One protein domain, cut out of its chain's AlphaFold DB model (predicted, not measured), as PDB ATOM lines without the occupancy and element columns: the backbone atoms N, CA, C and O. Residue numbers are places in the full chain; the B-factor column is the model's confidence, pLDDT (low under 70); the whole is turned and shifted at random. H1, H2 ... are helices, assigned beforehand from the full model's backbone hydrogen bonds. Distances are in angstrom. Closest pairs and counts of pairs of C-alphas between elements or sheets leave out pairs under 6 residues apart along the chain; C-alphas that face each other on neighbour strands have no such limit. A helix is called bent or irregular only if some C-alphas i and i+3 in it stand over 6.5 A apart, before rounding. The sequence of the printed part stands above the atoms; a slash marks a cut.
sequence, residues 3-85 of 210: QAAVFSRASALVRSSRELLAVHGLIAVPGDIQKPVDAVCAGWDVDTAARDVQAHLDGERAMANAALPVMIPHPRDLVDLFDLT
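Overview. This is residues 3 to 85 of the 210 residues of an uncharacterized protein of Saccharothrix sp. ST-888 (UniProt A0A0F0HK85). What does the model look like? The long helix H4 runs out from a helical hairpin of H2 and H3 as an arm, with its residues 61 to 70 sticking out and a loop ending in little H5 beyond its far end; little H1 sits near the beginning of H2. What is it built of? The 83 printed residues have five named helices, H1 to H5 in chain order, and no named strand: the class is all helix. How spread out is it? It is extended and elongated, with a radius of gyration of the C-alphas of 18.4 A and spans of 56 by 32 by 23 A.

Arrangement. What does H4, residues 50 to 70, touch? With residues 52 to 59 alone it touches residues 9 to 12 of H2, residues 8 to 23, at a steep tilt of 52 degrees, opposite ways; the closest C-alphas, of Arg 9 and His 56, are 5.3 A apart. What else is near H2? With residues 13 to 20 alone it touches H3, residues 34 to 42, in a hairpin at a steep tilt of 42 degrees, opposite ways; the closest C-alphas, of Ser 16 and Val 40, are 6.2 A apart. H1, residues 3 to 6, is close to H2 but not clearly touching, with the C-alphas of Ala 4 and Ser 11 7.3 A apart. H5, residues 81 to 84, is apart from H4. How are the backbones? Every O i to N i+4 pair is within hydrogen-bond range in H3, against 10 of 12 in H2 and 15 of 17 in H4; H1 and H5 are too short for such a pair.

Along the chain. Where is H4? It runs 31.3 A from C-alpha 50 at (-22.253, -46.493, -31.253) to C-alpha 70 at (-48.095, -29.006, -33.745), and is irregular, but only just: C-alphas 66 and 69 are 6.8 A apart. How long are H2 and H3? They measure 23.7 A and 11.5 A; H2 is irregular, with C-alphas 9 and 12 7.1 A apart. Where do H1 and H5 lie? H1, 6.0 A long, begins at (-27.736, -37.979, -12.881), and H5, 5.5 A long, ends at (-52.388, -21.441, -38.970).

Size, cuts and confidence. How large is it? The two C-alphas farthest apart, of Gly 25 and Asp 80, are 55.8 A apart. Are there cuts or long links? The printed part has no cut; the link H1 to H2 is tight, and the others are short. Where is confidence low? Residues 3 to 16, 24 and 42 to 53 are under 70; the mean pLDDT of the printed part is 72.2.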
ATOM      1  N   GLN A   3     -28.205 -38.716 -11.695       31.11
ATOM      2  CA  GLN A   3     -27.736 -37.979 -12.881       31.11
ATOM      3  C   GLN A   3     -28.061 -38.677 -14.213       31.11
ATOM      4  O   GLN A   3     -28.326 -37.997 -15.197       31.11
ATOM      5  N   ALA A   4     -28.108 -40.012 -14.253       35.75
ATOM      6  CA  ALA A   4     -28.313 -40.759 -15.495       35.75
ATOM      7  C   ALA A   4     -29.752 -40.693 -16.048       35.75
ATOM      8  O   ALA A   4     -29.941 -40.955 -17.226       35.75
ATOM      9  N   ALA A   5     -30.763 -40.327 -15.249       45.69
ATOM     10  CA  ALA A   5     -32.159 -40.298 -15.707       45.69
ATOM     11  C   ALA A   5     -32.544 -38.973 -16.393       45.69
ATOM     12  O   ALA A   5     -33.318 -38.970 -17.345       45.69
ATOM     13  N   VAL A   6     -31.973 -37.846 -15.949       48.81
ATOM     14  CA  VAL A   6     -32.145 -36.540 -16.620       48.81
ATOM     15  C   VAL A   6     -31.260 -36.451 -17.866       48.81
ATOM     16  O   VAL A   6     -31.625 -35.811 -18.848       48.81
ATOM     17  N   PHE A   7     -30.124 -37.149 -17.836       47.00
ATOM     18  CA  PHE A   7     -29.099 -37.127 -18.869       47.00
ATOM     19  C   PHE A   7     -28.910 -38.475 -19.568       47.00
ATOM     20  O   PHE A   7     -27.846 -38.696 -20.131       47.00
ATOM     21  N   SER A   8     -29.898 -39.374 -19.615       46.00
ATOM     22  CA  SER A   8     -29.741 -40.596 -20.432       46.00
ATOM     23  C   SER A   8     -29.505 -40.237 -21.906       46.00
ATOM     24  O   SER A   8     -28.729 -40.896 -22.585       46.00
ATOM     25  N   ARG A   9     -30.075 -39.107 -22.355       52.19
ATOM     26  CA  ARG A   9     -29.819 -38.464 -23.657       52.19
ATOM     27  C   ARG A   9     -28.531 -37.641 -23.716       52.19
ATOM     28  O   ARG A   9     -28.109 -37.269 -24.799       52.19
ATOM     29  N   ALA A  10     -27.909 -37.343 -22.579       53.34
ATOM     30  CA  ALA A  10     -26.659 -36.599 -22.503       53.34
ATOM     31  C   ALA A  10     -25.499 -37.450 -21.974       53.34
ATOM     32  O   ALA A  10     -24.466 -36.892 -21.646       53.34
ATOM     33  N   SER A  11     -25.613 -38.778 -21.898       58.44
ATOM     34  CA  SER A  11     -24.473 -39.636 -21.555       58.44
ATOM     35  C   SER A  11     -23.369 -39.498 -22.606       58.44
ATOM     36  O   SER A  11     -22.205 -39.340 -22.243       58.44
ATOM     37  N   ALA A  12     -23.746 -39.443 -23.889       61.62
ATOM     38  CA  ALA A  12     -22.854 -39.137 -25.004       61.62
ATOM     39  C   ALA A  12     -22.266 -37.719 -24.895       61.62
ATOM     40  O   ALA A  12     -21.052 -37.563 -24.944       61.62
ATOM     41  N   LEU A  13     -23.095 -36.697 -24.641       66.25
ATOM     42  CA  LEU A  13     -22.643 -35.302 -24.512       66.25
ATOM     43  C   LEU A  13     -21.759 -35.068 -23.282       66.25
ATOM     44  O   LEU A  13     -20.754 -34.376 -23.375       66.25
ATOM     45  N   VAL A  14     -22.093 -35.654 -22.132       67.00
ATOM     46  CA  VAL A  14     -21.310 -35.574 -20.891       67.00
ATOM     47  C   VAL A  14     -19.989 -36.309 -21.060       67.00
ATOM     48  O   VAL A  14     -18.967 -35.817 -20.595       67.00
ATOM     49  N   ARG A  15     -19.981 -37.463 -21.731       66.69
ATOM     50  CA  ARG A  15     -18.749 -38.193 -22.038       66.69
ATOM     51  C   ARG A  15     -17.868 -37.428 -23.022       66.69
ATOM     52  O   ARG A  15     -16.727 -37.157 -22.675       66.69
ATOM     53  N   SER A  16     -18.419 -37.000 -24.157       67.81
ATOM     54  CA  SER A  16     -17.719 -36.187 -25.157       67.81
ATOM     55  C   SER A  16     -17.174 -34.904 -24.528       67.81
ATOM     56  O   SER A  16     -15.991 -34.620 -24.652       67.81
ATOM     57  N   SER A  17     -17.972 -34.203 -23.713       71.88
ATOM     58  CA  SER A  17     -17.518 -33.019 -22.969       71.88
ATOM     59  C   SER A  17     -16.385 -33.347 -21.994       71.88
ATOM     60  O   SER A  17     -15.444 -32.572 -21.875       71.88
ATOM     61  N   ARG A  18     -16.440 -34.485 -21.287       73.88
ATOM     62  CA  ARG A  18     -15.367 -34.905 -20.368       73.88
ATOM     63  C   ARG A  18     -14.082 -35.257 -21.106       73.88
ATOM     64  O   ARG A  18     -13.019 -34.893 -20.622       73.88
ATOM     65  N   GLU A  19     -14.173 -35.935 -22.241       70.81
ATOM     66  CA  GLU A  19     -13.025 -36.269 -23.090       70.81
ATOM     67  C   GLU A  19     -12.407 -34.998 -23.685       70.81
ATOM     68  O   GLU A  19     -11.196 -34.806 -23.605       70.81
ATOM     69  N   LEU A  20     -13.237 -34.064 -24.157       70.56
ATOM     70  CA  LEU A  20     -12.781 -32.772 -24.660       70.56
ATOM     71  C   LEU A  20     -12.093 -31.942 -23.575       70.56
ATOM     72  O   LEU A  20     -11.011 -31.410 -23.798       70.56
ATOM     73  N   LEU A  21     -12.680 -31.869 -22.380       74.19
ATOM     74  CA  LEU A  21     -12.095 -31.163 -21.237       74.19
ATOM     75  C   LEU A  21     -10.852 -31.861 -20.671       74.19
ATOM     76  O   LEU A  21     -10.057 -31.211 -20.006       74.19
ATOM     77  N   ALA A  22     -10.675 -33.163 -20.902       74.88
ATOM     78  CA  ALA A  22      -9.460 -33.872 -20.510       74.88
ATOM     79  C   ALA A  22      -8.284 -33.573 -21.456       74.88
ATOM     80  O   ALA A  22      -7.131 -33.606 -21.030       74.88
ATOM     81  N   VAL A  23      -8.573 -33.280 -22.727       71.88
ATOM     82  CA  VAL A  23      -7.571 -32.926 -23.746       71.88
ATOM     83  C   VAL A  23      -7.282 -31.421 -23.753       71.88
ATOM     84  O   VAL A  23      -6.153 -31.002 -24.007       71.88
ATOM     85  N   HIS A  24      -8.283 -30.595 -23.449       67.88
ATOM     86  CA  HIS A  24      -8.123 -29.152 -23.333       67.88
ATOM     87  C   HIS A  24      -7.595 -28.759 -21.947       67.88
ATOM     88  O   HIS A  24      -8.135 -29.149 -20.919       67.88
ATOM     89  N   GLY A  25      -6.526 -27.959 -21.920       73.25
ATOM     90  CA  GLY A  25      -6.017 -27.334 -20.697       73.25
ATOM     91  C   GLY A  25      -6.900 -26.172 -20.222       73.25
ATOM     92  O   GLY A  25      -8.125 -26.228 -20.264       73.25
ATOM     93  N   LEU A  26      -6.280 -25.079 -19.770       81.62
ATOM     94  CA  LEU A  26      -7.016 -23.861 -19.409       81.62
ATOM     95  C   LEU A  26      -7.773 -23.303 -20.628       81.62
ATOM     96  O   LEU A  26      -7.182 -23.125 -21.690       81.62
ATOM     97  N   ILE A  27      -9.063 -23.003 -20.454       81.38
ATOM     98  CA  ILE A  27      -9.933 -22.407 -21.478       81.38
ATOM     99  C   ILE A  27      -9.997 -20.898 -21.236       81.38
ATOM    100  O   ILE A  27     -10.505 -20.464 -20.198       81.38
ATOM    101  N   ALA A  28      -9.506 -20.086 -22.176       85.94
ATOM    102  CA  ALA A  28      -9.620 -18.637 -22.077       85.94
ATOM    103  C   ALA A  28     -11.003 -18.164 -22.551       85.94
ATOM    104  O   ALA A  28     -11.411 -18.370 -23.694       85.94
ATOM    105  N   VAL A  29     -11.734 -17.475 -21.677       84.81
ATOM    106  CA  VAL A  29     -13.046 -16.897 -21.997       84.81
ATOM    107  C   VAL A  29     -12.871 -15.455 -22.493       84.81
ATOM    108  O   VAL A  29     -12.169 -14.687 -21.835       84.81
ATOM    109  N   PRO A  30     -13.508 -15.044 -23.611       81.25
ATOM    110  CA  PRO A  30     -14.442 -15.810 -24.449       81.25
ATOM    111  C   PRO A  30     -13.800 -16.551 -25.636       81.25
ATOM    112  O   PRO A  30     -14.495 -17.298 -26.320       81.25
ATOM    113  N   GLY A  31     -12.507 -16.338 -25.904       85.38
ATOM    114  CA  GLY A  31     -11.860 -16.725 -27.166       85.38
ATOM    115  C   GLY A  31     -11.844 -18.226 -27.470       85.38
ATOM    116  O   GLY A  31     -11.909 -18.609 -28.636       85.38
ATOM    117  N   ASP A  32     -11.821 -19.070 -26.441       82.75
ATOM    118  CA  ASP A  32     -11.698 -20.519 -26.594       82.75
ATOM    119  C   ASP A  32     -13.027 -21.270 -26.461       82.75
ATOM    120  O   ASP A  32     -13.018 -22.490 -26.551       82.75
ATOM    121  N   ILE A  33     -14.170 -20.596 -26.266       83.00
ATOM    122  CA  ILE A  33     -15.466 -21.271 -26.029       83.00
ATOM    123  C   ILE A  33     -16.009 -21.950 -27.292       83.00
ATOM    124  O   ILE A  33     -16.597 -23.028 -27.207       83.00
ATOM    125  N   GLN A  34     -15.817 -21.341 -28.465       83.62
ATOM    126  CA  GLN A  34     -16.437 -21.837 -29.697       83.62
ATOM    127  C   GLN A  34     -15.888 -23.212 -30.106       83.62
ATOM    128  O   GLN A  34     -16.652 -24.076 -30.518       83.62
ATOM    129  N   LYS A  35     -14.582 -23.451 -29.922       78.19
ATOM    130  CA  LYS A  35     -13.931 -24.706 -30.333       78.19
ATOM    131  C   LYS A  35     -14.493 -25.936 -29.592       78.19
ATOM    132  O   LYS A  35     -14.834 -26.900 -30.270       78.19
ATOM    133  N   PRO A  36     -14.652 -25.932 -28.252       77.31
ATOM    134  CA  PRO A  36     -15.332 -27.008 -27.542       77.31
ATOM    135  C   PRO A  36     -16.798 -27.188 -27.924       77.31
ATOM    136  O   PRO A  36     -17.246 -28.326 -28.030       77.31
ATOM    137  N   VAL A  37     -17.541 -26.096 -28.133       80.81
ATOM    138  CA  VAL A  37     -18.952 -26.171 -28.552       80.81
ATOM    139  C   VAL A  37     -19.061 -26.868 -29.904       80.81
ATOM    140  O   VAL A  37     -19.795 -27.846 -30.026       80.81
ATOM    141  N   ASP A  38     -18.277 -26.425 -30.886       78.56
ATOM    142  CA  ASP A  38     -18.254 -27.028 -32.216       78.56
ATOM    143  C   ASP A  38     -17.821 -28.490 -32.146       78.56
ATOM    144  O   ASP A  38     -18.420 -29.332 -32.799       78.56
ATOM    145  N   ALA A  39     -16.831 -28.832 -31.325       73.81
ATOM    146  CA  ALA A  39     -16.368 -30.208 -31.225       73.81
ATOM    147  C   ALA A  39     -17.411 -31.148 -30.580       73.81
ATOM    148  O   ALA A  39     -17.583 -32.268 -31.052       73.81
ATOM    149  N   VAL A  40     -18.164 -30.691 -29.570       73.31
ATOM    150  CA  VAL A  40     -19.257 -31.473 -28.952       73.31
ATOM    151  C   VAL A  40     -20.476 -31.595 -29.878       73.31
ATOM    152  O   VAL A  40     -21.140 -32.633 -29.882       73.31
ATOM    153  N   CYS A  41     -20.786 -30.548 -30.650       70.38
ATOM    154  CA  CYS A  41     -21.965 -30.505 -31.520       70.38
ATOM    155  C   CYS A  41     -21.726 -31.075 -32.928       70.38
ATOM    156  O   CYS A  41     -22.654 -31.619 -33.516       70.38
ATOM    157  N   ALA A  42     -20.515 -30.949 -33.478       67.25
ATOM    158  CA  ALA A  42     -20.165 -31.397 -34.829       67.25
ATOM    159  C   ALA A  42     -19.439 -32.752 -34.856       67.25
ATOM    160  O   ALA A  42     -19.396 -33.390 -35.905       67.25
ATOM    161  N   GLY A  43     -18.853 -33.191 -33.735       56.03
ATOM    162  CA  GLY A  43     -17.963 -34.349 -33.676       56.03
ATOM    163  C   GLY A  43     -18.404 -35.411 -32.673       56.03
ATOM    164  O   GLY A  43     -17.876 -35.485 -31.568       56.03
ATOM    165  N   TRP A  44     -19.295 -36.313 -33.086       56.25
ATOM    166  CA  TRP A  44     -19.471 -37.618 -32.418       56.25
ATOM    167  C   TRP A  44     -18.569 -38.711 -33.013       56.25
ATOM    168  O   TRP A  44     -18.861 -39.895 -32.883       56.25
ATOM    169  N   ASP A  45     -17.474 -38.300 -33.654       51.00
ATOM    170  CA  ASP A  45     -16.466 -39.167 -34.284       51.00
ATOM    171  C   ASP A  45     -15.362 -39.629 -33.307       51.00
ATOM    172  O   ASP A  45     -14.448 -40.359 -33.676       51.00
ATOM    173  N   VAL A  46     -15.426 -39.209 -32.039       48.97
ATOM    174  CA  VAL A  46     -14.699 -39.864 -30.936       48.97
ATOM    175  C   VAL A  46     -15.384 -41.191 -30.628       48.97
ATOM    176  O   VAL A  46     -16.609 -41.204 -30.701       48.97
ATOM    177  N   ASP A  47     -14.626 -42.251 -30.286       52.75
ATOM    178  CA  ASP A  47     -14.996 -43.661 -29.978       52.75
ATOM    179  C   ASP A  47     -16.154 -43.836 -28.959       52.75
ATOM    180  O   ASP A  47     -16.110 -44.526 -27.931       52.75
ATOM    181  N   THR A  48     -17.267 -43.192 -29.250       56.91
ATOM    182  CA  THR A  48     -18.452 -43.085 -28.439       56.91
ATOM    183  C   THR A  48     -19.256 -44.305 -28.815       56.91
ATOM    184  O   THR A  48     -19.845 -44.326 -29.888       56.91
ATOM    185  N   ALA A  49     -19.204 -45.357 -27.983       58.56
ATOM    186  CA  ALA A  49     -19.936 -46.613 -28.188       58.56
ATOM    187  C   ALA A  49     -21.235 -46.383 -28.983       58.56
ATOM    188  O   ALA A  49     -22.144 -45.722 -28.479       58.56
ATOM    189  N   ALA A  50     -21.287 -46.892 -30.222       65.56
ATOM    190  CA  ALA A  50     -22.253 -46.493 -31.253       65.56
ATOM    191  C   ALA A  50     -23.723 -46.518 -30.789       65.56
ATOM    192  O   ALA A  50     -24.555 -45.774 -31.298       65.56
ATOM    193  N   ARG A  51     -24.038 -47.337 -29.778       68.12
ATOM    194  CA  ARG A  51     -25.349 -47.381 -29.120       68.12
ATOM    195  C   ARG A  51     -25.771 -46.070 -28.457       68.12
ATOM    196  O   ARG A  51     -26.936 -45.719 -28.581       68.12
ATOM    197  N   ASP A  52     -24.878 -45.369 -27.761       67.31
ATOM    198  CA  ASP A  52     -25.240 -44.141 -27.035       67.31
ATOM    199  C   ASP A  52     -25.508 -42.988 -28.008       67.31
ATOM    200  O   ASP A  52     -26.454 -42.223 -27.829       67.31
ATOM    201  N   VAL A  53     -24.700 -42.905 -29.070       69.81
ATOM    202  CA  VAL A  53     -24.879 -41.940 -30.163       69.81
ATOM    203  C   VAL A  53     -26.172 -42.232 -30.919       69.81
ATOM    204  O   VAL A  53     -26.979 -41.331 -31.134       69.81
ATOM    205  N   GLN A  54     -26.420 -43.501 -31.260       73.31
ATOM    206  CA  GLN A  54     -27.651 -43.903 -31.937       73.31
ATOM    207  C   GLN A  54     -28.889 -43.612 -31.079       73.31
ATOM    208  O   GLN A  54     -29.851 -43.043 -31.580       73.31
ATOM    209  N   ALA A  55     -28.852 -43.919 -29.779       73.44
ATOM    210  CA  ALA A  55     -29.952 -43.624 -28.862       73.44
ATOM    211  C   ALA A  55     -30.221 -42.114 -28.730       73.44
ATOM    212  O   ALA A  55     -31.376 -41.702 -28.598       73.44
ATOM    213  N   HIS A  56     -29.175 -41.284 -28.775       72.00
ATOM    214  CA  HIS A  56     -29.317 -39.832 -28.803       72.00
ATOM    215  C   HIS A  56     -29.977 -39.356 -30.107       72.00
ATOM    216  O   HIS A  56     -31.002 -38.679 -30.046       72.00
ATOM    217  N   LEU A  57     -29.454 -39.775 -31.264       76.31
ATOM    218  CA  LEU A  57     -30.002 -39.458 -32.590       76.31
ATOM    219  C   LEU A  57     -31.458 -39.906 -32.750       76.31
ATOM    220  O   LEU A  57     -32.286 -39.175 -33.291       76.31
ATOM    221  N   ASP A  58     -31.790 -41.100 -32.266       77.88
ATOM    222  CA  ASP A  58     -33.162 -41.605 -32.267       77.88
ATOM    223  C   ASP A  58     -34.059 -40.754 -31.362       77.88
ATOM    224  O   ASP A  58     -35.211 -40.485 -31.704       77.88
ATOM    225  N   GLY A  59     -33.521 -40.258 -30.244       75.50
ATOM    226  CA  GLY A  59     -34.181 -39.279 -29.388       75.50
ATOM    227  C   GLY A  59     -34.453 -37.948 -30.096       75.50
ATOM    228  O   GLY A  59     -35.564 -37.431 -29.986       75.50
ATOM    229  N   GLU A  60     -33.487 -37.405 -30.838       77.31
ATOM    230  CA  GLU A  60     -33.663 -36.180 -31.634       77.31
ATOM    231  C   GLU A  60     -34.696 -36.355 -32.746       77.31
ATOM    232  O   GLU A  60     -35.582 -35.516 -32.910       77.31
ATOM    233  N   ARG A  61     -34.655 -37.486 -33.457       80.06
ATOM    234  CA  ARG A  61     -35.662 -37.834 -34.470       80.06
ATOM    235  C   ARG A  61     -37.051 -37.969 -33.862       80.06
ATOM    236  O   ARG A  61     -38.011 -37.460 -34.429       80.06
ATOM    237  N   ALA A  62     -37.168 -38.622 -32.706       80.06
ATOM    238  CA  ALA A  62     -38.437 -38.734 -31.996       80.06
ATOM    239  C   ALA A  62     -38.979 -37.358 -31.576       80.06
ATOM    240  O   ALA A  62     -40.173 -37.112 -31.729       80.06
ATOM    241  N   MET A  63     -38.110 -36.449 -31.111       75.56
ATOM    242  CA  MET A  63     -38.476 -35.062 -30.791       75.56
ATOM    243  C   MET A  63     -38.970 -34.302 -32.023       75.56
ATOM    244  O   MET A  63     -40.046 -33.711 -31.979       75.56
ATOM    245  N   ALA A  64     -38.216 -34.346 -33.124       80.38
ATOM    246  CA  ALA A  64     -38.589 -33.682 -34.368       80.38
ATOM    247  C   ALA A  64     -39.925 -34.216 -34.909       80.38
ATOM    248  O   ALA A  64     -40.820 -33.435 -35.219       80.38
ATOM    249  N   ASN A  65     -40.101 -35.540 -34.936       80.88
ATOM    250  CA  ASN A  65     -41.334 -36.176 -35.402       80.88
ATOM    251  C   ASN A  65     -42.542 -35.841 -34.521       80.88
ATOM    252  O   ASN A  65     -43.641 -35.679 -35.041       80.88
ATOM    253  N   ALA A  66     -42.350 -35.730 -33.205       77.12
ATOM    254  CA  ALA A  66     -43.414 -35.340 -32.286       77.12
ATOM    255  C   ALA A  66     -43.798 -33.857 -32.405       77.12
ATOM    256  O   ALA A  66     -44.922 -33.504 -32.066       77.12
ATOM    257  N   ALA A  67     -42.896 -32.998 -32.890       77.75
ATOM    258  CA  ALA A  67     -43.182 -31.583 -33.120       77.75
ATOM    259  C   ALA A  67     -43.985 -31.341 -34.410       77.75
ATOM    260  O   ALA A  67     -44.782 -30.409 -34.460       77.75
ATOM    261  N   LEU A  68     -43.816 -32.178 -35.442       79.06
ATOM    262  CA  LEU A  68     -44.457 -31.984 -36.753       79.06
ATOM    263  C   LEU A  68     -45.978 -31.730 -36.700       79.06
ATOM    264  O   LEU A  68     -46.423 -30.819 -37.393       79.06
ATOM    265  N   PRO A  69     -46.785 -32.452 -35.895       76.69
ATOM    266  CA  PRO A  69     -48.236 -32.250 -35.859       76.69
ATOM    267  C   PRO A  69     -48.682 -30.929 -35.215       76.69
ATOM    268  O   PRO A  69     -49.845 -30.560 -35.347       76.69
ATOM    269  N   VAL A  70     -47.791 -30.244 -34.489       77.06
ATOM    270  CA  VAL A  70     -48.095 -29.006 -33.745       77.06
ATOM    271  C   VAL A  70     -47.382 -27.779 -34.306       77.06
ATOM    272  O   VAL A  70     -47.614 -26.660 -33.851       77.06
ATOM    273  N   MET A  71     -46.512 -27.969 -35.296       81.56
ATOM    274  CA  MET A  71     -45.877 -26.868 -36.006       81.56
ATOM    275  C   MET A  71     -46.870 -26.210 -36.959       81.56
ATOM    276  O   MET A  71     -47.627 -26.879 -37.659       81.56
ATOM    277  N   ILE A  72     -46.809 -24.882 -37.032       84.62
ATOM    278  CA  ILE A  72     -47.474 -24.160 -38.114       84.62
ATOM    279  C   ILE A  72     -46.862 -24.576 -39.465       84.62
ATOM    280  O   ILE A  72     -45.652 -24.832 -39.528       84.62
ATOM    281  N   PRO A  73     -47.660 -24.628 -40.548       83.94
ATOM    282  CA  PRO A  73     -47.159 -24.933 -41.880       83.94
ATOM    283  C   PRO A  73     -46.009 -24.014 -42.292       83.94
ATOM    284  O   PRO A  73     -45.947 -22.838 -41.921       83.94
ATOM    285  N   HIS A  74     -45.098 -24.540 -43.109       87.44
ATOM    286  CA  HIS A  74     -44.057 -23.712 -43.699       87.44
ATOM    287  C   HIS A  74     -44.702 -22.633 -44.600       87.44
ATOM    288  O   HIS A  74     -45.644 -22.943 -45.329       87.44
ATOM    289  N   PRO A  75     -44.198 -21.380 -44.637       87.94
ATOM    290  CA  PRO A  75     -44.861 -20.283 -45.357       87.94
ATOM    291  C   PRO A  75     -45.108 -20.527 -46.852       87.94
ATOM    292  O   PRO A  75     -45.983 -19.906 -47.440       87.94
ATOM    293  N   ARG A  76     -44.321 -21.409 -47.480       91.31
ATOM    294  CA  ARG A  76     -44.489 -21.787 -48.897       91.31
ATOM    295  C   ARG A  76     -45.636 -22.767 -49.140       91.31
ATOM    296  O   ARG A  76     -46.110 -22.844 -50.266       91.31
ATOM    297  N   ASP A  77     -46.050 -23.483 -48.103       86.94
ATOM    298  CA  ASP A  77     -47.098 -24.502 -48.163       86.94
ATOM    299  C   ASP A  77     -48.440 -23.948 -47.657       86.94
ATOM    300  O   ASP A  77     -49.449 -24.648 -47.658       86.94
ATOM    301  N   LEU A  78     -48.457 -22.680 -47.228       88.00
ATOM    302  CA  LEU A  78     -49.637 -22.007 -46.711       88.00
ATOM    303  C   LEU A  78     -50.528 -21.533 -47.863       88.00
ATOM    304  O   LEU A  78     -50.187 -20.592 -48.582       88.00
ATOM    305  N   VAL A  79     -51.677 -22.184 -48.018       87.81
ATOM    306  CA  VAL A  79     -52.696 -21.815 -49.011       87.81
ATOM    307  C   VAL A  79     -53.778 -20.930 -48.382       87.81
ATOM    308  O   VAL A  79     -54.288 -20.034 -49.054       87.81
ATOM    309  N   ASP A  80     -54.076 -21.117 -47.090       88.75
ATOM    310  CA  ASP A  80     -55.049 -20.331 -46.324       88.75
ATOM    311  C   ASP A  80     -54.501 -19.978 -44.925       88.75
ATOM    312  O   ASP A  80     -53.854 -20.788 -44.266       88.75
ATOM    313  N   LEU A  81     -54.784 -18.765 -44.439       88.56
ATOM    314  CA  LEU A  81     -54.454 -18.347 -43.071       88.56
ATOM    315  C   LEU A  81     -55.226 -19.149 -42.016       88.56
ATOM    316  O   LEU A  81     -54.763 -19.250 -40.879       88.56
ATOM    317  N   PHE A  82     -56.378 -19.723 -42.374       86.56
ATOM    318  CA  PHE A  82     -57.149 -20.603 -41.497       86.56
ATOM    319  C   PHE A  82     -56.306 -21.778 -40.972       86.56
ATOM    320  O   PHE A  82     -56.382 -22.110 -39.784       86.56
ATOM    321  N   ASP A  83     -55.411 -22.318 -41.804       81.94
ATOM    322  CA  ASP A  83     -54.535 -23.451 -41.479       81.94
ATOM    323  C   ASP A  83     -53.509 -23.136 -40.376       81.94
ATOM    324  O   ASP A  83     -52.971 -24.046 -39.749       81.94
ATOM    325  N   LEU A  84     -53.259 -21.853 -40.080       82.50
ATOM    326  CA  LEU A  84     -52.388 -21.441 -38.970       82.50
ATOM    327  C   LEU A  84     -53.035 -21.645 -37.596       82.50
ATOM    328  O   LEU A  84     -52.330 -21.693 -36.589       82.50
ATOM    329  N   THR A  85     -54.367 -21.707 -37.544       79.88
ATOM    330  CA  THR A  85     -55.138 -21.739 -36.289       79.88
ATOM    331  C   THR A  85     -56.035 -22.962 -36.156       79.88
ATOM    332  O   THR A  85     -56.435 -23.307 -35.048       79.88
TER     333      THR A  85